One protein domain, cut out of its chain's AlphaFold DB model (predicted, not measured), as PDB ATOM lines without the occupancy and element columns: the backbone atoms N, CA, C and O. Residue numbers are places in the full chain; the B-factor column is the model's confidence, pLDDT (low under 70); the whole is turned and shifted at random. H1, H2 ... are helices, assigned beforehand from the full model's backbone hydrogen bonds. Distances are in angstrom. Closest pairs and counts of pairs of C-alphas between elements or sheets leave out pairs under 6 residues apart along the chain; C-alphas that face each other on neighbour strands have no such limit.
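This is residues 51 to 158 and 203 to 241 of the 392 residues of an uncharacterized protein of Actinobacteria bacterium OV450 (UniProt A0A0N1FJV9). One long helix, H1, is the spine of an elongated model: H5 runs back beside it, and at its far end the hairpin of H2 and H3 folds back. A second helical hairpin, H6 and H7, packs on H5, while H4 is set crosswise to H1. There are 147 residues printed, with seven named helices, H1 to H7 in order, and no named strand: all helix. The whole is only just compact, close to loose, with radius of gyration of the C-alphas 17.2 A and spans 64 by 32 by 26 A.

Start with H1, residues 51 to 79; it touches H5, residues 137 to 156, at a shallow tilt of 19 degrees, opposite ways, closest at C-alphas 58 and 145, 4.1 A. Residues 72 to 79 of H1 alone touch residues 99 to 106 alone of H3, residues 92 to 107, closest at C-alphas 72 and 106, 6.8 A. H2, residues 82 to 90, forms a hairpin with H3; C-alphas 88 and 95 are closest, 4.8 A. H4, residues 119 to 132, only just touches H1, with 3 pairs of C-alphas within 8 A, closest 76 and 122, 6.5 A. H6, residues 203 to 214, touches H5, closest at C-alphas 146 and 206, 5.9 A, and forms a hairpin with H7, residues 221 to 228, closest at C-alphas 209 and 224, 4.1 A. Every O i to N i+4 pair is within hydrogen-bond range except in H4, 8 of 10.

Find C-alpha 51 at (22.290, -2.281, -30.831); H1 runs 41.9 A from there. H5 spans 29.0 A, H3 21.7 A and H4 21.1 A. H7 ends at C-alpha 228, (22.579, 7.086, -15.923).

Residues 159 to 202 are not printed; C-alphas 158 and 203 are 12.6 A apart. The link from H3 to H4 is long. Look for pLDDT under 70 at residues 106 to 135, 216 to 219 and 237 to 240.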
ATOM      1  N   THR A  51      21.663  -2.758 -32.067       88.31
ATOM      2  CA  THR A  51      22.290  -2.281 -30.831       88.31
ATOM      3  C   THR A  51      22.391  -0.760 -30.800       88.31
ATOM      4  O   THR A  51      22.233  -0.167 -29.734       88.31
ATOM      5  N   GLY A  52      22.556  -0.111 -31.957       86.56
ATOM      6  CA  GLY A  52      22.571   1.344 -32.075       86.56
ATOM      7  C   GLY A  52      21.234   1.965 -31.678       86.56
ATOM      8  O   GLY A  52      21.213   2.934 -30.918       86.56
ATOM      9  N   LEU A  53      20.117   1.368 -32.110       92.88
ATOM     10  CA  LEU A  53      18.776   1.812 -31.711       92.88
ATOM     11  C   LEU A  53      18.514   1.609 -30.214       92.88
ATOM     12  O   LEU A  53      17.938   2.493 -29.580       92.88
ATOM     13  N   LEU A  54      18.958   0.491 -29.630       92.38
ATOM     14  CA  LEU A  54      18.832   0.262 -28.184       92.38
ATOM     15  C   LEU A  54      19.596   1.314 -27.373       92.38
ATOM     16  O   LEU A  54      19.054   1.863 -26.413       92.38
ATOM     17  N   ILE A  55      20.830   1.631 -27.775       91.25
ATOM     18  CA  ILE A  55      21.628   2.665 -27.113       91.25
ATOM     19  C   ILE A  55      20.978   4.041 -27.286       91.25
ATOM     20  O   ILE A  55      20.814   4.746 -26.291       91.25
ATOM     21  N   ALA A  56      20.533   4.407 -28.490       91.06
ATOM     22  CA  ALA A  56      19.863   5.686 -28.733       91.06
ATOM     23  C   ALA A  56      18.584   5.844 -27.890       91.06
ATOM     24  O   ALA A  56      18.396   6.867 -27.230       91.06
ATOM     25  N   ALA A  57      17.740   4.811 -27.837       93.44
ATOM     26  CA  ALA A  57      16.551   4.801 -26.990       93.44
ATOM     27  C   ALA A  57      16.908   4.890 -25.494       93.44
ATOM     28  O   ALA A  57      16.240   5.604 -24.746       93.44
ATOM     29  N   SER A  58      17.995   4.236 -25.061       93.69
ATOM     30  CA  SER A  58      18.477   4.343 -23.679       93.69
ATOM     31  C   SER A  58      18.904   5.765 -23.306       93.69
ATOM     32  O   SER A  58      18.655   6.199 -22.185       93.69
ATOM     33  N   VAL A  59      19.525   6.500 -24.235       91.88
ATOM     34  CA  VAL A  59      19.945   7.892 -24.019       91.88
ATOM     35  C   VAL A  59      18.721   8.794 -23.891       91.88
ATOM     36  O   VAL A  59      18.629   9.552 -22.933       91.88
ATOM     37  N   LEU A  60      17.732   8.640 -24.776       94.38
ATOM     38  CA  LEU A  60      16.489   9.416 -24.706       94.38
ATOM     39  C   LEU A  60      15.730   9.189 -23.389       94.38
ATOM     40  O   LEU A  60      15.242  10.142 -22.782       94.38
ATOM     41  N   LEU A  61      15.650   7.939 -22.925       92.81
ATOM     42  CA  LEU A  61      15.028   7.617 -21.638       92.81
ATOM     43  C   LEU A  61      15.830   8.164 -20.452       92.81
ATOM     44  O   LEU A  61      15.233   8.658 -19.494       92.81
ATOM     45  N   ALA A  62      17.162   8.121 -20.517       90.94
ATOM     46  CA  ALA A  62      18.032   8.711 -19.505       90.94
ATOM     47  C   ALA A  62      17.838  10.234 -19.406       90.94
ATOM     48  O   ALA A  62      17.640  10.750 -18.306       90.94
ATOM     49  N   ASP A  63      17.806  10.943 -20.535       92.31
ATOM     50  CA  ASP A  63      17.589  12.393 -20.582       92.31
ATOM     51  C   ASP A  63      16.200  12.779 -20.061       92.31
ATOM     52  O   ASP A  63      16.055  13.728 -19.281       92.31
ATOM     53  N   ALA A  64      15.170  12.009 -20.422       90.12
ATOM     54  CA  ALA A  64      13.818  12.196 -19.906       90.12
ATOM     55  C   ALA A  64      13.756  11.968 -18.386       90.12
ATOM     56  O   ALA A  64      13.157  12.765 -17.661       90.12
ATOM     57  N   ALA A  65      14.421  10.925 -17.882       89.56
ATOM     58  CA  ALA A  65      14.503  10.632 -16.455       89.56
ATOM     59  C   ALA A  65      15.243  11.726 -15.667       89.56
ATOM     60  O   ALA A  65      14.796  12.117 -14.586       89.56
ATOM     61  N   LEU A  66      16.350  12.249 -16.203       89.12
ATOM     62  CA  LEU A  66      17.122  13.335 -15.592       89.12
ATOM     63  C   LEU A  66      16.337  14.647 -15.576       89.12
ATOM     64  O   LEU A  66      16.286  15.315 -14.543       89.12
ATOM     65  N   THR A  67      15.665  14.970 -16.681       89.00
ATOM     66  CA  THR A  67      14.771  16.132 -16.769       89.00
ATOM     67  C   THR A  67      13.646  16.010 -15.743       89.00
ATOM     68  O   THR A  67      13.413  16.923 -14.955       89.00
ATOM     69  N   ALA A  68      13.015  14.836 -15.656       84.69
ATOM     70  CA  ALA A  68      11.983  14.553 -14.666       84.69
ATOM     71  C   ALA A  68      12.496  14.694 -13.220       84.69
ATOM     72  O   ALA A  68      11.814  15.262 -12.362       84.69
ATOM     73  N   LYS A  69      13.719  14.229 -12.940       83.81
ATOM     74  CA  LYS A  69      14.377  14.410 -11.639       83.81
ATOM     75  C   LYS A  69      14.586  15.893 -11.310       83.81
ATOM     76  O   LYS A  69      14.318  16.286 -10.172       83.81
ATOM     77  N   GLN A  70      15.065  16.688 -12.267       85.94
ATOM     78  CA  GLN A  70      15.315  18.124 -12.097       85.94
ATOM     79  C   GLN A  70      14.014  18.894 -11.870       85.94
ATOM     80  O   GLN A  70      13.900  19.598 -10.870       85.94
ATOM     81  N   SER A  71      12.994  18.672 -12.703       84.06
ATOM     82  CA  SER A  71      11.681  19.304 -12.537       84.06
ATOM     83  C   SER A  71      11.041  18.966 -11.187       84.06
ATOM     84  O   SER A  71      10.474  19.840 -10.536       84.06
ATOM     85  N   GLY A  72      11.174  17.720 -10.714       78.56
ATOM     86  CA  GLY A  72      10.722  17.335  -9.374       78.56
ATOM     87  C   GLY A  72      11.437  18.102  -8.254       78.56
ATOM     88  O   GLY A  72      10.792  18.525  -7.291       78.56
ATOM     89  N   ALA A  73      12.748  18.322  -8.389       80.75
ATOM     90  CA  ALA A  73      13.536  19.082  -7.419       80.75
ATOM     91  C   ALA A  73      13.181  20.576  -7.417       80.75
ATOM     92  O   ALA A  73      13.013  21.166  -6.351       80.75
ATOM     93  N   GLU A  74      13.000  21.176  -8.594       83.56
ATOM     94  CA  GLU A  74      12.579  22.572  -8.739       83.56
ATOM     95  C   GLU A  74      11.179  22.809  -8.166       83.56
ATOM     96  O   GLU A  74      10.976  23.757  -7.408       83.56
ATOM     97  N   LEU A  75      10.225  21.915  -8.454       80.56
ATOM     98  CA  LEU A  75       8.867  21.978  -7.905       80.56
ATOM     99  C   LEU A  75       8.860  21.840  -6.380       80.56
ATOM    100  O   LEU A  75       8.183  22.603  -5.691       80.56
ATOM    101  N   THR A  76       9.638  20.894  -5.846       78.38
ATOM    102  CA  THR A  76       9.784  20.706  -4.396       78.38
ATOM    103  C   THR A  76      10.398  21.958  -3.761       78.38
ATOM    104  O   THR A  76       9.845  22.507  -2.810       78.38
ATOM    105  N   GLY A  77      11.491  22.478  -4.323       80.31
ATOM    106  CA  GLY A  77      12.142  23.695  -3.839       80.31
ATOM    107  C   GLY A  77      11.233  24.928  -3.888       80.31
ATOM    108  O   GLY A  77      11.211  25.713  -2.940       80.31
ATOM    109  N   ALA A  78      10.441  25.083  -4.952       82.81
ATOM    110  CA  ALA A  78       9.491  26.182  -5.093       82.81
ATOM    111  C   ALA A  78       8.394  26.134  -4.016       82.81
ATOM    112  O   ALA A  78       8.137  27.156  -3.370       82.81
ATOM    113  N   LEU A  79       7.807  24.955  -3.775       80.88
ATOM    114  CA  LEU A  79       6.773  24.742  -2.756       80.88
ATOM    115  C   LEU A  79       7.264  25.014  -1.330       80.88
ATOM    116  O   LEU A  79       6.523  25.565  -0.521       80.88
ATOM    117  N   PHE A  80       8.507  24.648  -1.021       80.00
ATOM    118  CA  PHE A  80       9.091  24.838   0.311       80.00
ATOM    119  C   PHE A  80       9.890  26.141   0.449       80.00
ATOM    120  O   PHE A  80      10.576  26.357   1.449       80.00
ATOM    121  N   SER A  81       9.791  27.044  -0.529       85.25
ATOM    122  CA  SER A  81      10.439  28.350  -0.451       85.25
ATOM    123  C   SER A  81       9.711  29.287   0.521       85.25
ATOM    124  O   SER A  81       8.481  29.342   0.578       85.25
ATOM    125  N   TRP A  82      10.467  30.120   1.245       84.88
ATOM    126  CA  TRP A  82       9.891  31.139   2.138       84.88
ATOM    127  C   TRP A  82       8.951  32.108   1.399       84.88
ATOM    128  O   TRP A  82       7.966  32.583   1.963       84.88
ATOM    129  N   ARG A  83       9.232  32.372   0.114       85.56
ATOM    130  CA  ARG A  83       8.418  33.229  -0.758       85.56
ATOM    131  C   ARG A  83       7.031  32.635  -0.983       85.56
ATOM    132  O   ARG A  83       6.053  33.374  -0.922       85.56
ATOM    133  N   PHE A  84       6.946  31.320  -1.199       84.06
ATOM    134  CA  PHE A  84       5.669  30.618  -1.316       84.06
ATOM    135  C   PHE A  84       4.874  30.701  -0.009       84.06
ATOM    136  O   PHE A  84       3.687  31.018  -0.036       84.06
ATOM    137  N   GLY A  85       5.540  30.527   1.138       79.38
ATOM    138  CA  GLY A  85       4.916  30.685   2.455       79.38
ATOM    139  C   GLY A  85       4.323  32.082   2.681       79.38
ATOM    140  O   GLY A  85       3.173  32.207   3.099       79.38
ATOM    141  N   LEU A  86       5.067  33.143   2.349       86.12
ATOM    142  CA  LEU A  86       4.579  34.520   2.492       86.12
ATOM    143  C   LEU A  86       3.419  34.855   1.557       86.12
ATOM    144  O   LEU A  86       2.472  35.526   1.967       86.12
ATOM    145  N   GLU A  87       3.480  34.405   0.308       84.69
ATOM    146  CA  GLU A  87       2.405  34.665  -0.648       84.69
ATOM    147  C   GLU A  87       1.159  33.825  -0.322       84.69
ATOM    148  O   GLU A  87       0.031  34.295  -0.472       84.69
ATOM    149  N   GLY A  88       1.346  32.627   0.240       83.12
ATOM    150  CA  GLY A  88       0.259  31.794   0.746       83.12
ATOM    151  C   GLY A  88      -0.470  32.392   1.947       83.12
ATOM    152  O   GLY A  88      -1.693  32.281   2.014       83.12
ATOM    153  N   LEU A  89       0.229  33.118   2.827       85.06
ATOM    154  CA  LEU A  89      -0.414  33.902   3.891       85.06
ATOM    155  C   LEU A  89      -1.316  35.011   3.330       85.06
ATOM    156  O   LEU A  89      -2.348  35.323   3.920       85.06
ATOM    157  N   ARG A  90      -0.952  35.598   2.182       87.81
ATOM    158  CA  ARG A  90      -1.747  36.643   1.513       87.81
ATOM    159  C   ARG A  90      -2.905  36.076   0.694       87.81
ATOM    160  O   ARG A  90      -3.919  36.752   0.534       87.81
ATOM    161  N   ARG A  91      -2.752  34.871   0.132       88.25
ATOM    162  CA  ARG A  91      -3.721  34.239  -0.780       88.25
ATOM    163  C   ARG A  91      -3.862  32.736  -0.491       88.25
ATOM    164  O   ARG A  91      -3.368  31.912  -1.266       88.25
ATOM    165  N   PRO A  92      -4.593  32.353   0.571       83.06
ATOM    166  CA  PRO A  92      -4.652  30.962   1.025       83.06
ATOM    167  C   PRO A  92      -5.286  30.015  -0.005       83.06
ATOM    168  O   PRO A  92      -4.806  28.900  -0.189       83.06
ATOM    169  N   GLY A  93      -6.314  30.462  -0.737       83.38
ATOM    170  CA  GLY A  93      -6.962  29.648  -1.777       83.38
ATOM    171  C   GLY A  93      -6.052  29.343  -2.974       83.38
ATOM    172  O   GLY A  93      -6.052  28.224  -3.479       83.38
ATOM    173  N   TRP A  94      -5.223  30.308  -3.388       88.12
ATOM    174  CA  TRP A  94      -4.225  30.099  -4.443       88.12
ATOM    175  C   TRP A  94      -3.122  29.139  -3.988       88.12
ATOM    176  O   TRP A  94      -2.744  28.242  -4.742       88.12
ATOM    177  N   ALA A  95      -2.632  29.295  -2.755       83.31
ATOM    178  CA  ALA A  95      -1.588  28.432  -2.214       83.31
ATOM    179  C   ALA A  95      -2.069  26.989  -2.039       83.31
ATOM    180  O   ALA A  95      -1.348  26.072  -2.419       83.31
ATOM    181  N   LEU A  96      -3.298  26.781  -1.554       82.44
ATOM    182  CA  LEU A  96      -3.910  25.452  -1.481       82.44
ATOM    183  C   LEU A  96      -4.067  24.820  -2.867       82.44
ATOM    184  O   LEU A  96      -3.674  23.671  -3.051       82.44
ATOM    185  N   GLY A  97      -4.585  25.565  -3.851       83.81
ATOM    186  CA  GLY A  97      -4.715  25.072  -5.226       83.81
ATOM    187  C   GLY A  97      -3.365  24.699  -5.840       83.81
ATOM    188  O   GLY A  97      -3.205  23.602  -6.371       83.81
ATOM    189  N   THR A  98      -2.363  25.568  -5.689       83.31
ATOM    190  CA  THR A  98      -1.001  25.336  -6.193       83.31
ATOM    191  C   THR A  98      -0.365  24.128  -5.508       83.31
ATOM    192  O   THR A  98       0.109  23.222  -6.188       83.31
ATOM    193  N   ALA A  99      -0.439  24.043  -4.177       81.19
ATOM    194  CA  ALA A  99       0.075  22.908  -3.418       81.19
ATOM    195  C   ALA A  99      -0.598  21.590  -3.824       81.19
ATOM    196  O   ALA A  99       0.095  20.592  -3.992       81.19
ATOM    197  N   LEU A 100      -1.917  21.587  -4.053       81.81
ATOM    198  CA  LEU A 100      -2.644  20.405  -4.514       81.81
ATOM    199  C   LEU A 100      -2.204  19.984  -5.924       81.81
ATOM    200  O   LEU A 100      -1.948  18.806  -6.152       81.81
ATOM    201  N   THR A 101      -2.068  20.928  -6.860       81.19
ATOM    202  CA  THR A 101      -1.605  20.626  -8.228       81.19
ATOM    203  C   THR A 101      -0.160  20.136  -8.259       81.19
ATOM    204  O   THR A 101       0.145  19.173  -8.956       81.19
ATOM    205  N   CYS A 102       0.731  20.725  -7.460       75.88
ATOM    206  CA  CYS A 102       2.104  20.259  -7.331       75.88
ATOM    207  C   CYS A 102       2.170  18.899  -6.628       75.88
ATOM    208  O   CYS A 102       2.915  18.031  -7.068       75.88
ATOM    209  N   ALA A 103       1.354  18.662  -5.598       73.38
ATOM    210  CA  ALA A 103       1.226  17.345  -4.988       73.38
ATOM    211  C   ALA A 103       0.738  16.316  -6.017       73.38
ATOM    212  O   ALA A 103       1.323  15.243  -6.113       73.38
ATOM    213  N   GLN A 104      -0.249  16.649  -6.852       74.31
ATOM    214  CA  GLN A 104      -0.700  15.790  -7.953       74.31
ATOM    215  C   GLN A 104       0.376  15.581  -9.028       74.31
ATOM    216  O   GLN A 104       0.498  14.475  -9.533       74.31
ATOM    217  N   ALA A 105       1.194  16.579  -9.360       72.62
ATOM    218  CA  ALA A 105       2.309  16.411 -10.299       72.62
ATOM    219  C   ALA A 105       3.460  15.568  -9.712       72.62
ATOM    220  O   ALA A 105       4.174  14.876 -10.435       72.62
ATOM    221  N   LEU A 106       3.649  15.610  -8.391       68.81
ATOM    222  CA  LEU A 106       4.676  14.836  -7.694       68.81
ATOM    223  C   LEU A 106       4.231  13.394  -7.394       68.81
ATOM    224  O   LEU A 106       5.081  12.504  -7.373       68.81
ATOM    225  N   THR A 107       2.931  13.164  -7.165       64.75
ATOM    226  CA  THR A 107       2.369  11.887  -6.663       64.75
ATOM    227  C   THR A 107       1.355  11.216  -7.596       64.75
ATOM    228  O   THR A 107       1.048  10.037  -7.428       64.75
ATOM    229  N   GLY A 108       0.807  11.939  -8.573       57.69
ATOM    230  CA  GLY A 108      -0.291  11.480  -9.417       57.69
ATOM    231  C   GLY A 108       0.135  10.429 -10.438       57.69
ATOM    232  O   GLY A 108       1.132  10.573 -11.140       57.69
ATOM    233  N   SER A 109      -0.683   9.385 -10.581       47.88
ATOM    234  CA  SER A 109      -0.463   8.275 -11.521       47.88
ATOM    235  C   SER A 109      -0.613   8.650 -12.999       47.88
ATOM    236  O   SER A 109      -0.182   7.895 -13.861       47.88
ATOM    237  N   THR A 110      -1.247   9.786 -13.295       51.72
ATOM    238  CA  THR A 110      -1.426  10.341 -14.648       51.72
ATOM    239  C   THR A 110      -0.485  11.511 -14.939       51.72
ATOM    240  O   THR A 110      -0.397  11.953 -16.081       51.72
ATOM    241  N   GLY A 111       0.219  12.020 -13.923       42.28
ATOM    242  CA  GLY A 111       1.060  13.205 -14.019       42.28
ATOM    243  C   GLY A 111       2.503  12.870 -13.698       42.28
ATOM    244  O   GLY A 111       2.902  13.063 -12.566       42.28
ATOM    245  N   LEU A 112       3.249  12.363 -14.684       53.59
ATOM    246  CA  LEU A 112       4.722  12.275 -14.784       53.59
ATOM    247  C   LEU A 112       5.533  11.721 -13.587       53.59
ATOM    248  O   LEU A 112       6.737  11.540 -13.735       53.59
ATOM    249  N   GLY A 113       4.929  11.399 -12.438       55.91
ATOM    250  CA  GLY A 113       5.527  10.743 -11.278       55.91
ATOM    251  C   GLY A 113       6.900  11.289 -10.904       55.91
ATOM    252  O   GLY A 113       7.819  10.496 -10.689       55.91
ATOM    253  N   PHE A 114       7.065  12.617 -10.888       59.66
ATOM    254  CA  PHE A 114       8.378  13.236 -10.706       59.66
ATOM    255  C   PHE A 114       9.001  12.871  -9.358       59.66
ATOM    256  O   PHE A 114      10.221  12.775  -9.275       59.66
ATOM    257  N   GLY A 115       8.190  12.611  -8.325       60.97
ATOM    258  CA  GLY A 115       8.625  12.287  -6.965       60.97
ATOM    259  C   GLY A 115       9.324  13.463  -6.274       60.97
ATOM    260  O   GLY A 115      10.211  14.093  -6.853       60.97
ATOM    261  N   ALA A 116       8.958  13.741  -5.021       59.94
ATOM    262  CA  ALA A 116       9.625  14.772  -4.227       59.94
ATOM    263  C   ALA A 116      11.133  14.483  -4.130       59.94
ATOM    264  O   ALA A 116      11.527  13.344  -3.887       59.94
ATOM    265  N   ASN A 117      11.959  15.501  -4.368       63.47
ATOM    266  CA  ASN A 117      13.419  15.408  -4.368       63.47
ATOM    267  C   ASN A 117      14.025  16.749  -3.939       63.47
ATOM    268  O   ASN A 117      13.475  17.799  -4.252       63.47
ATOM    269  N   GLY A 118      15.199  16.708  -3.307       52.97
ATOM    270  CA  GLY A 118      15.960  17.905  -2.939       52.97
ATOM    271  C   GLY A 118      15.574  18.495  -1.578       52.97
ATOM    272  O   GLY A 118      14.398  18.651  -1.249       52.97
ATOM    273  N   GLY A 119      16.599  18.836  -0.788       57.97
ATOM    274  CA  GLY A 119      16.461  19.358   0.574       57.97
ATOM    275  C   GLY A 119      15.931  18.331   1.588       57.97
ATOM    276  O   GLY A 119      15.393  17.286   1.231       57.97
ATOM    277  N   MET A 120      16.042  18.658   2.879       56.62
ATOM    278  CA  MET A 120      15.658  17.763   3.987       56.62
ATOM    279  C   MET A 120      14.176  17.339   3.933       56.62
ATOM    280  O   MET A 120      13.821  16.227   4.312       56.62
ATOM    281  N   VAL A 121      13.300  18.212   3.423       57.12
ATOM    282  CA  VAL A 121      11.854  17.953   3.324       57.12
ATOM    283  C   VAL A 121      11.508  17.049   2.138       57.12
ATOM    284  O   VAL A 121      10.643  16.184   2.267       57.12
ATOM    285  N   GLY A 122      12.198  17.198   1.003       57.47
ATOM    286  CA  GLY A 122      12.040  16.305  -0.146       57.47
ATOM    287  C   GLY A 122      12.495  14.882   0.173       57.47
ATOM    288  O   GLY A 122      11.817  13.931  -0.205       57.47
ATOM    289  N   GLU A 123      13.581  14.729   0.938       62.66
ATOM    290  CA  GLU A 123      14.056  13.417   1.399       62.66
ATOM    291  C   GLU A 123      13.099  12.748   2.392       62.66
ATOM    292  O   GLU A 123      12.804  11.562   2.243       62.66
ATOM    293  N   LEU A 124      12.541  13.506   3.343       58.03
ATOM    294  CA  LEU A 124      11.518  13.008   4.270       58.03
ATOM    295  C   LEU A 124      10.219  12.623   3.548       58.03
ATOM    296  O   LEU A 124       9.641  11.576   3.832       58.03
ATOM    297  N   ALA A 125       9.775  13.425   2.576       59.94
ATOM    298  CA  ALA A 125       8.612  13.100   1.751       59.94
ATOM    299  C   ALA A 125       8.856  11.860   0.872       59.94
ATOM    300  O   ALA A 125       7.946  11.055   0.686       59.94
ATOM    301  N   ARG A 126      10.087  11.662   0.379       60.25
ATOM    302  CA  ARG A 126      10.500  10.450  -0.347       60.25
ATOM    303  C   ARG A 126      10.484   9.217   0.566       60.25
ATOM    304  O   ARG A 126       9.938   8.193   0.169       60.25
ATOM    305  N   MET A 127      10.992   9.336   1.797       56.91
ATOM    306  CA  MET A 127      10.924   8.278   2.819       56.91
ATOM    307  C   MET A 127       9.487   7.941   3.243       56.91
ATOM    308  O   MET A 127       9.215   6.798   3.584       56.91
ATOM    309  N   ALA A 128       8.564   8.906   3.218       54.84
ATOM    310  CA  ALA A 128       7.147   8.665   3.497       54.84
ATOM    311  C   ALA A 128       6.385   8.102   2.278       54.84
ATOM    312  O   ALA A 128       5.444   7.324   2.431       54.84
ATOM    313  N   GLY A 129       6.789   8.474   1.058       52.84
ATOM    314  CA  GLY A 129       6.175   8.035  -0.198       52.84
ATOM    315  C   GLY A 129       6.426   6.565  -0.555       52.84
ATOM    316  O   GLY A 129       5.606   5.973  -1.260       52.84
ATOM    317  N   SER A 130       7.487   5.945  -0.026       52.38
ATOM    318  CA  SER A 130       7.794   4.514  -0.207       52.38
ATOM    319  C   SER A 130       6.697   3.576   0.320       52.38
ATOM    320  O   SER A 130       6.548   2.458  -0.168       52.38
ATOM    321  N   MET A 131       5.829   4.049   1.224       48.19
ATOM    322  CA  MET A 131       4.650   3.295   1.677       48.19
ATOM    323  C   MET A 131       3.601   3.049   0.577       48.19
ATOM    324  O   MET A 131       2.742   2.186   0.742       48.19
ATOM    325  N   THR A 132       3.652   3.765  -0.552       51.75
ATOM    326  CA  THR A 132       2.669   3.607  -1.641       51.75
ATOM    327  C   THR A 132       3.029   2.539  -2.687       51.75
ATOM    328  O   THR A 132       2.265   2.351  -3.634       51.75
ATOM    329  N   TYR A 133       4.137   1.796  -2.518       53.84
ATOM    330  CA  TYR A 133       4.552   0.653  -3.363       53.84
ATOM    331  C   TYR A 133       4.683   0.935  -4.880       53.84
ATOM    332  O   TYR A 133       4.791   0.002  -5.680       53.84
ATOM    333  N   ARG A 134       4.685   2.202  -5.321       62.69
ATOM    334  CA  ARG A 134       4.745   2.570  -6.746       62.69
ATOM    335  C   ARG A 134       6.049   3.274  -7.101       62.69
ATOM    336  O   ARG A 134       6.423   4.259  -6.473       62.69
ATOM    337  N   ARG A 135       6.709   2.790  -8.162       69.19
ATOM    338  CA  ARG A 135       7.934   3.395  -8.704       69.19
ATOM    339  C   ARG A 135       7.615   4.754  -9.350       69.19
ATOM    340  O   ARG A 135       6.757   4.796 -10.234       69.19
ATOM    341  N   PRO A 136       8.300   5.849  -8.965       74.50
ATOM    342  CA  PRO A 136       8.205   7.138  -9.654       74.50
ATOM    343  C   PRO A 136       8.570   7.002 -11.138       74.50
ATOM    344  O   PRO A 136       9.451   6.211 -11.481       74.50
ATOM    345  N   ALA A 137       7.962   7.789 -12.032       79.00
ATOM    346  CA  ALA A 137       8.199   7.628 -13.470       79.00
ATOM    347  C   ALA A 137       9.659   7.916 -13.851       79.00
ATOM    348  O   ALA A 137      10.208   7.228 -14.706       79.00
ATOM    349  N   LYS A 138      10.325   8.858 -13.162       83.25
ATOM    350  CA  LYS A 138      11.777   9.091 -13.315       83.25
ATOM    351  C   LYS A 138      12.605   7.828 -13.062       83.25
ATOM    352  O   LYS A 138      13.589   7.598 -13.750       83.25
ATOM    353  N   VAL A 139      12.194   7.006 -12.093       85.06
ATOM    354  CA  VAL A 139      12.870   5.752 -11.748       85.06
ATOM    355  C   VAL A 139      12.541   4.685 -12.785       85.06
ATOM    356  O   VAL A 139      13.440   3.988 -13.230       85.06
ATOM    357  N   ALA A 140      11.284   4.590 -13.226       86.44
ATOM    358  CA  ALA A 140      10.894   3.657 -14.285       86.44
ATOM    359  C   ALA A 140      11.657   3.922 -15.597       86.44
ATOM    360  O   ALA A 140      12.290   3.014 -16.121       86.44
ATOM    361  N   MET A 141      11.697   5.178 -16.056       90.38
ATOM    362  CA  MET A 141      12.444   5.577 -17.256       90.38
ATOM    363  C   MET A 141      13.943   5.278 -17.130       90.38
ATOM    364  O   MET A 141      14.560   4.797 -18.077       90.38
ATOM    365  N   ALA A 142      14.533   5.522 -15.958       91.19
ATOM    366  CA  ALA A 142      15.937   5.216 -15.716       91.19
ATOM    367  C   ALA A 142      16.223   3.703 -15.694       91.19
ATOM    368  O   ALA A 142      17.223   3.260 -16.258       91.19
ATOM    369  N   VAL A 143      15.336   2.898 -15.101       92.44
ATOM    370  CA  VAL A 143      15.426   1.430 -15.133       92.44
ATOM    371  C   VAL A 143      15.325   0.915 -16.568       92.44
ATOM    372  O   VAL A 143      16.144   0.088 -16.966       92.44
ATOM    373  N   ASP A 144      14.390   1.438 -17.362       93.69
ATOM    374  CA  ASP A 144      14.240   1.068 -18.772       93.69
ATOM    375  C   ASP A 144      15.476   1.468 -19.591       93.69
ATOM    376  O   ASP A 144      15.960   0.684 -20.410       93.69
ATOM    377  N   ALA A 145      16.060   2.642 -19.327       94.19
ATOM    378  CA  ALA A 145      17.316   3.056 -19.943       94.19
ATOM    379  C   ALA A 145      18.451   2.059 -19.648       94.19
ATOM    380  O   ALA A 145      19.145   1.620 -20.568       94.19
ATOM    381  N   PHE A 146      18.622   1.643 -18.389       94.44
ATOM    382  CA  PHE A 146      19.615   0.626 -18.032       94.44
ATOM    383  C   PHE A 146      19.310  -0.735 -18.657       94.44
ATOM    384  O   PHE A 146      20.223  -1.380 -19.172       94.44
ATOM    385  N   ALA A 147      18.046  -1.155 -18.690       94.94
ATOM    386  CA  ALA A 147      17.639  -2.404 -19.324       94.94
ATOM    387  C   ALA A 147      18.011  -2.436 -20.816       94.94
ATOM    388  O   ALA A 147      18.521  -3.445 -21.306       94.94
ATOM    389  N   LEU A 148      17.828  -1.323 -21.535       94.38
ATOM    390  CA  LEU A 148      18.226  -1.207 -22.939       94.38
ATOM    391  C   LEU A 148      19.747  -1.263 -23.126       94.38
ATOM    392  O   LEU A 148      20.207  -1.938 -24.046       94.38
ATOM    393  N   ARG A 149      20.534  -0.626 -22.243       92.75
ATOM    394  CA  ARG A 149      22.010  -0.719 -22.266       92.75
ATOM    395  C   ARG A 149      22.491  -2.139 -22.003       92.75
ATOM    396  O   ARG A 149      23.339  -2.639 -22.736       92.75
ATOM    397  N   ILE A 150      21.902  -2.815 -21.017       92.25
ATOM    398  CA  ILE A 150      22.201  -4.217 -20.706       92.25
ATOM    399  C   ILE A 150      21.866  -5.113 -21.902       92.25
ATOM    400  O   ILE A 150      22.666  -5.966 -22.277       92.25
ATOM    401  N   LYS A 151      20.711  -4.897 -22.544       92.38
ATOM    402  CA  LYS A 151      20.297  -5.653 -23.732       92.38
ATOM    403  C   LYS A 151      21.227  -5.410 -24.924       92.38
ATOM    404  O   LYS A 151      21.551  -6.360 -25.633       92.38
ATOM    405  N   ALA A 152      21.673  -4.172 -25.129       89.88
ATOM    406  CA  ALA A 152      22.661  -3.842 -26.152       89.88
ATOM    407  C   ALA A 152      24.004  -4.534 -25.867       89.88
ATOM    408  O   ALA A 152      24.547  -5.200 -26.744       89.88
ATOM    409  N   ALA A 153      24.484  -4.483 -24.621       87.94
ATOM    410  CA  ALA A 153      25.705  -5.169 -24.208       87.94
ATOM    411  C   ALA A 153      25.601  -6.696 -24.362       87.94
ATOM    412  O   ALA A 153      26.558  -7.336 -24.787       87.94
ATOM    413  N   ALA A 154      24.442  -7.296 -24.077       89.75
ATOM    414  CA  ALA A 154      24.229  -8.731 -24.266       89.75
ATOM    415  C   ALA A 154      24.306  -9.164 -25.740       89.75
ATOM    416  O   ALA A 154      24.753 -10.273 -26.025       89.75
ATOM    417  N   ALA A 155      23.932  -8.287 -26.677       87.88
ATOM    418  CA  ALA A 155      24.064  -8.555 -28.109       87.88
ATOM    419  C   ALA A 155      25.533  -8.566 -28.578       87.88
ATOM    420  O   ALA A 155      25.882  -9.347 -29.465       87.88
ATOM    421  N   ASP A 156      26.395  -7.755 -27.957       83.19
ATOM    422  CA  ASP A 156      27.832  -7.691 -28.264       83.19
ATOM    423  C   ASP A 156      28.674  -8.689 -27.440       83.19
ATOM    424  O   ASP A 156      29.793  -9.046 -27.822       83.19
ATOM    425  N   HIS A 157      28.135  -9.189 -26.323       82.06
ATOM    426  CA  HIS A 157      28.808 -10.100 -25.398       82.06
ATOM    427  C   HIS A 157      27.989 -11.386 -25.166       82.06
ATOM    428  O   HIS A 157      27.206 -11.452 -24.218       82.06
ATOM    429  N   PRO A 158      28.235 -12.470 -25.932       83.75
ATOM    430  CA  PRO A 158      27.449 -13.711 -25.856       83.75
ATOM    431  C   PRO A 158      27.391 -14.361 -24.465       83.75
ATOM    432  O   PRO A 158      26.435 -15.056 -24.136       83.75
ATOM    433  N   VAL A 203      28.383  -4.971 -17.927       87.00
ATOM    434  CA  VAL A 203      27.171  -4.301 -17.427       87.00
ATOM    435  C   VAL A 203      27.219  -4.048 -15.918       87.00
ATOM    436  O   VAL A 203      26.201  -3.775 -15.287       87.00
ATOM    437  N   ILE A 204      28.388  -4.201 -15.290       84.19
ATOM    438  CA  ILE A 204      28.495  -4.176 -13.826       84.19
ATOM    439  C   ILE A 204      28.071  -2.821 -13.248       84.19
ATOM    440  O   ILE A 204      27.451  -2.780 -12.189       84.19
ATOM    441  N   MET A 205      28.352  -1.726 -13.959       81.88
ATOM    442  CA  MET A 205      27.980  -0.376 -13.534       81.88
ATOM    443  C   MET A 205      26.465  -0.179 -13.594       81.88
ATOM    444  O   MET A 205      25.881   0.346 -12.652       81.88
ATOM    445  N   GLU A 206      25.817  -0.671 -14.647       88.69
ATOM    446  CA  GLU A 206      24.364  -0.666 -14.805       88.69
ATOM    447  C   GLU A 206      23.687  -1.518 -13.729       88.69
ATOM    448  O   GLU A 206      22.693  -1.092 -13.147       88.69
ATOM    449  N   LEU A 207      24.235  -2.694 -13.406       90.12
ATOM    450  CA  LEU A 207      23.705  -3.548 -12.340       90.12
ATOM    451  C   LEU A 207      23.830  -2.889 -10.959       90.12
ATOM    452  O   LEU A 207      22.885  -2.935 -10.173       90.12
ATOM    453  N   LEU A 208      24.962  -2.249 -10.663       86.12
ATOM    454  CA  LEU A 208      25.156  -1.508  -9.412       86.12
ATOM    455  C   LEU A 208      24.251  -0.270  -9.339       86.12
ATOM    456  O   LEU A 208      23.700   0.022  -8.282       86.12
ATOM    457  N   ALA A 209      24.038   0.418 -10.463       87.75
ATOM    458  CA  ALA A 209      23.146   1.571 -10.538       87.75
ATOM    459  C   ALA A 209      21.681   1.155 -10.365       87.75
ATOM    460  O   ALA A 209      20.922   1.828  -9.674       87.75
ATOM    461  N   LEU A 210      21.277   0.014 -10.930       89.50
ATOM    462  CA  LEU A 210      19.962  -0.570 -10.676       89.50
ATOM    463  C   LEU A 210      19.793  -0.950  -9.202       89.50
ATOM    464  O   LEU A 210      18.716  -0.732  -8.655       89.50
ATOM    465  N   LEU A 211      20.839  -1.473  -8.548       84.56
ATOM    466  CA  LEU A 211      20.790  -1.783  -7.119       84.56
ATOM    467  C   LEU A 211      20.529  -0.521  -6.288       84.56
ATOM    468  O   LEU A 211      19.562  -0.512  -5.536       84.56
ATOM    469  N   GLY A 212      21.328   0.535  -6.475       79.38
ATOM    470  CA  GLY A 212      21.160   1.797  -5.743       79.38
ATOM    471  C   GLY A 212      19.873   2.541  -6.100       79.38
ATOM    472  O   GLY A 212      19.284   3.221  -5.280       79.38
ATOM    473  N   MET A 213      19.373   2.406  -7.327       83.56
ATOM    474  CA  MET A 213      18.125   3.065  -7.723       83.56
ATOM    475  C   MET A 213      16.875   2.352  -7.190       83.56
ATOM    476  O   MET A 213      15.838   2.979  -6.964       83.56
ATOM    477  N   LEU A 214      16.946   1.030  -7.033       81.56
ATOM    478  CA  LEU A 214      15.829   0.202  -6.586       81.56
ATOM    479  C   LEU A 214      15.888  -0.116  -5.095       81.56
ATOM    480  O   LEU A 214      14.929  -0.699  -4.582       81.56
ATOM    481  N   ASP A 215      16.983   0.213  -4.403       75.19
ATOM    482  CA  ASP A 215      17.119   0.009  -2.962       75.19
ATOM    483  C   ASP A 215      16.373   1.055  -2.112       75.19
ATOM    484  O   ASP A 215      16.083   0.781  -0.946       75.19
ATOM    485  N   GLU A 216      15.967   2.163  -2.744       67.62
ATOM    486  CA  GLU A 216      15.334   3.347  -2.151       67.62
ATOM    487  C   GLU A 216      16.230   4.091  -1.144       67.62
ATOM    488  O   GLU A 216      15.749   4.949  -0.399       67.62
ATOM    489  N   ASN A 217      17.536   3.838  -1.136       66.06
ATOM    490  CA  ASN A 217      18.481   4.502  -0.253       66.06
ATOM    491  C   ASN A 217      18.912   5.859  -0.855       66.06
ATOM    492  O   ASN A 217      19.511   5.917  -1.923       66.06
ATOM    493  N   PRO A 218      18.630   6.997  -0.189       65.75
ATOM    494  CA  PRO A 218      18.979   8.305  -0.748       65.75
ATOM    495  C   PRO A 218      20.496   8.537  -0.800       65.75
ATOM    496  O   PRO A 218      20.957   9.399  -1.542       65.75
ATOM    497  N   VAL A 219      21.271   7.790  -0.008       64.25
ATOM    498  CA  VAL A 219      22.703   8.039   0.188       64.25
ATOM    499  C   VAL A 219      23.530   7.565  -1.011       64.25
ATOM    500  O   VAL A 219      24.495   8.226  -1.382       64.25
ATOM    501  N   ASN A 220      23.144   6.466  -1.663       70.00
ATOM    502  CA  ASN A 220      23.817   5.929  -2.854       70.00
ATOM    503  C   ASN A 220      23.073   6.236  -4.170       70.00
ATOM    504  O   ASN A 220      23.589   5.922  -5.243       70.00
ATOM    505  N   ASP A 221      21.918   6.911  -4.119       77.25
ATOM    506  CA  ASP A 221      21.152   7.330  -5.302       77.25
ATOM    507  C   ASP A 221      22.017   8.139  -6.293       77.25
ATOM    508  O   ASP A 221      21.865   8.017  -7.513       77.25
ATOM    509  N   GLU A 222      22.942   8.969  -5.794       80.50
ATOM    510  CA  GLU A 222      23.829   9.789  -6.628       80.50
ATOM    511  C   GLU A 222      24.647   8.947  -7.614       80.50
ATOM    512  O   GLU A 222      24.724   9.308  -8.792       80.50
ATOM    513  N   PHE A 223      25.170   7.796  -7.177       82.94
ATOM    514  CA  PHE A 223      25.903   6.873  -8.041       82.94
ATOM    515  C   PHE A 223      25.056   6.472  -9.255       82.94
ATOM    516  O   PHE A 223      25.511   6.538 -10.402       82.94
ATOM    517  N   SER A 224      23.798   6.110  -9.010       87.31
ATOM    518  CA  SER A 224      22.870   5.625 -10.027       87.31
ATOM    519  C   SER A 224      22.519   6.714 -11.039       87.31
ATOM    520  O   SER A 224      22.518   6.471 -12.245       87.31
ATOM    521  N   TRP A 225      22.280   7.942 -10.570       87.94
ATOM    522  CA  TRP A 225      21.955   9.074 -11.441       87.94
ATOM    523  C   TRP A 225      23.151   9.560 -12.267       87.94
ATOM    524  O   TRP A 225      22.971   9.921 -13.429       87.94
ATOM    525  N   VAL A 226      24.362   9.548 -11.704       86.38
ATOM    526  CA  VAL A 226      25.584   9.893 -12.450       86.38
ATOM    527  C   VAL A 226      25.891   8.827 -13.503       86.38
ATOM    528  O   VAL A 226      26.180   9.170 -14.650       86.38
ATOM    529  N   THR A 227      25.741   7.545 -13.155       86.50
ATOM    530  CA  THR A 227      25.900   6.425 -14.101       86.50
ATOM    531  C   THR A 227      24.869   6.501 -15.232       86.50
ATOM    532  O   THR A 227      25.192   6.283 -16.401       86.50
ATOM    533  N   LEU A 228      23.624   6.881 -14.920       88.94
ATOM    534  CA  LEU A 228      22.579   7.086 -15.923       88.94
ATOM    535  C   LEU A 228      22.970   8.177 -16.931       88.94
ATOM    536  O   LEU A 228      22.829   7.964 -18.134       88.94
ATOM    537  N   ALA A 229      23.530   9.292 -16.456       86.69
ATOM    538  CA  ALA A 229      24.010  10.394 -17.291       86.69
ATOM    539  C   ALA A 229      25.287  10.069 -18.096       86.69
ATOM    540  O   ALA A 229      25.741  10.896 -18.882       86.69
ATOM    541  N   GLY A 230      25.896   8.894 -17.890       78.94
ATOM    542  CA  GLY A 230      27.187   8.538 -18.488       78.94
ATOM    543  C   GLY A 230      28.377   9.281 -17.867       78.94
ATOM    544  O   GLY A 230      29.450   9.334 -18.465       78.94
ATOM    545  N   GLY A 231      28.192   9.878 -16.685       76.19
ATOM    546  CA  GLY A 231      29.264  10.502 -15.916       76.19
ATOM    547  C   GLY A 231      30.109   9.474 -15.160       76.19
ATOM    548  O   GLY A 231      29.775   8.293 -15.100       76.19
ATOM    549  N   VAL A 232      31.202   9.936 -14.548       72.12
ATOM    550  CA  VAL A 232      32.047   9.109 -13.670       72.12
ATOM    551  C   VAL A 232      31.562   9.287 -12.228       72.12
ATOM    552  O   VAL A 232      31.715  10.388 -11.692       72.12
ATOM    553  N   PRO A 233      30.968   8.261 -11.589       72.06
ATOM    554  CA  PRO A 233      30.458   8.393 -10.229       72.06
ATOM    555  C   PRO A 233      31.591   8.631  -9.231       72.06
ATOM    556  O   PRO A 233      32.614   7.950  -9.258       72.06
ATOM    557  N   THR A 234      31.400   9.590  -8.327       71.69
ATOM    558  CA  THR A 234      32.366   9.907  -7.264       71.69
ATOM    559  C   THR A 234      31.973   9.336  -5.909       71.69
ATOM    560  O   THR A 234      32.691   9.575  -4.941       71.69
ATOM    561  N   THR A 235      30.858   8.618  -5.824       72.06
ATOM    562  CA  THR A 235      30.354   7.946  -4.624       72.06
ATOM    563  C   THR A 235      30.324   6.441  -4.838       72.06
ATOM    564  O   THR A 235      30.257   5.969  -5.974       72.06
ATOM    565  N   ASP A 236      30.423   5.669  -3.759       71.06
ATOM    566  CA  ASP A 236      30.347   4.218  -3.847       71.06
ATOM    567  C   ASP A 236      28.892   3.735  -4.034       71.06
ATOM    568  O   ASP A 236      27.969   4.307  -3.453       71.06
ATOM    569  N   PRO A 237      28.668   2.672  -4.821       69.31
ATOM    570  CA  PRO A 237      27.325   2.199  -5.156       69.31
ATOM    571  C   PRO A 237      26.565   1.547  -3.991       69.31
ATOM    572  O   PRO A 237      25.357   1.344  -4.093       69.31
ATOM    573  N   ILE A 238      27.243   1.169  -2.904       69.38
ATOM    574  CA  ILE A 238      26.655   0.393  -1.805       69.38
ATOM    575  C   ILE A 238      26.290   1.309  -0.637       69.38
ATOM    576  O   ILE A 238      25.170   1.261  -0.139       69.38
ATOM    577  N   LEU A 239      27.235   2.132  -0.185       64.06
ATOM    578  CA  LEU A 239      27.098   2.986   0.994       64.06
ATOM    579  C   LEU A 239      26.975   4.476   0.643       64.06
ATOM    580  O   LEU A 239      26.674   5.268   1.533       64.06
ATOM    581  N   GLY A 240      27.185   4.870  -0.619       63.03
ATOM    582  CA  GLY A 240      27.152   6.272  -1.050       63.03
ATOM    583  C   GLY A 240      28.309   7.120  -0.513       63.03
ATOM    584  O   GLY A 240      28.260   8.347  -0.535       63.03
ATOM    585  N   LEU A 241      29.366   6.487  -0.010       70.94
ATOM    586  CA  LEU A 241      30.543   7.152   0.521       70.94
ATOM    587  C   LEU A 241      31.294   7.865  -0.601       70.94
ATOM    588  O   LEU A 241      31.517   7.285  -1.667       70.94
TER     589      LEU A 241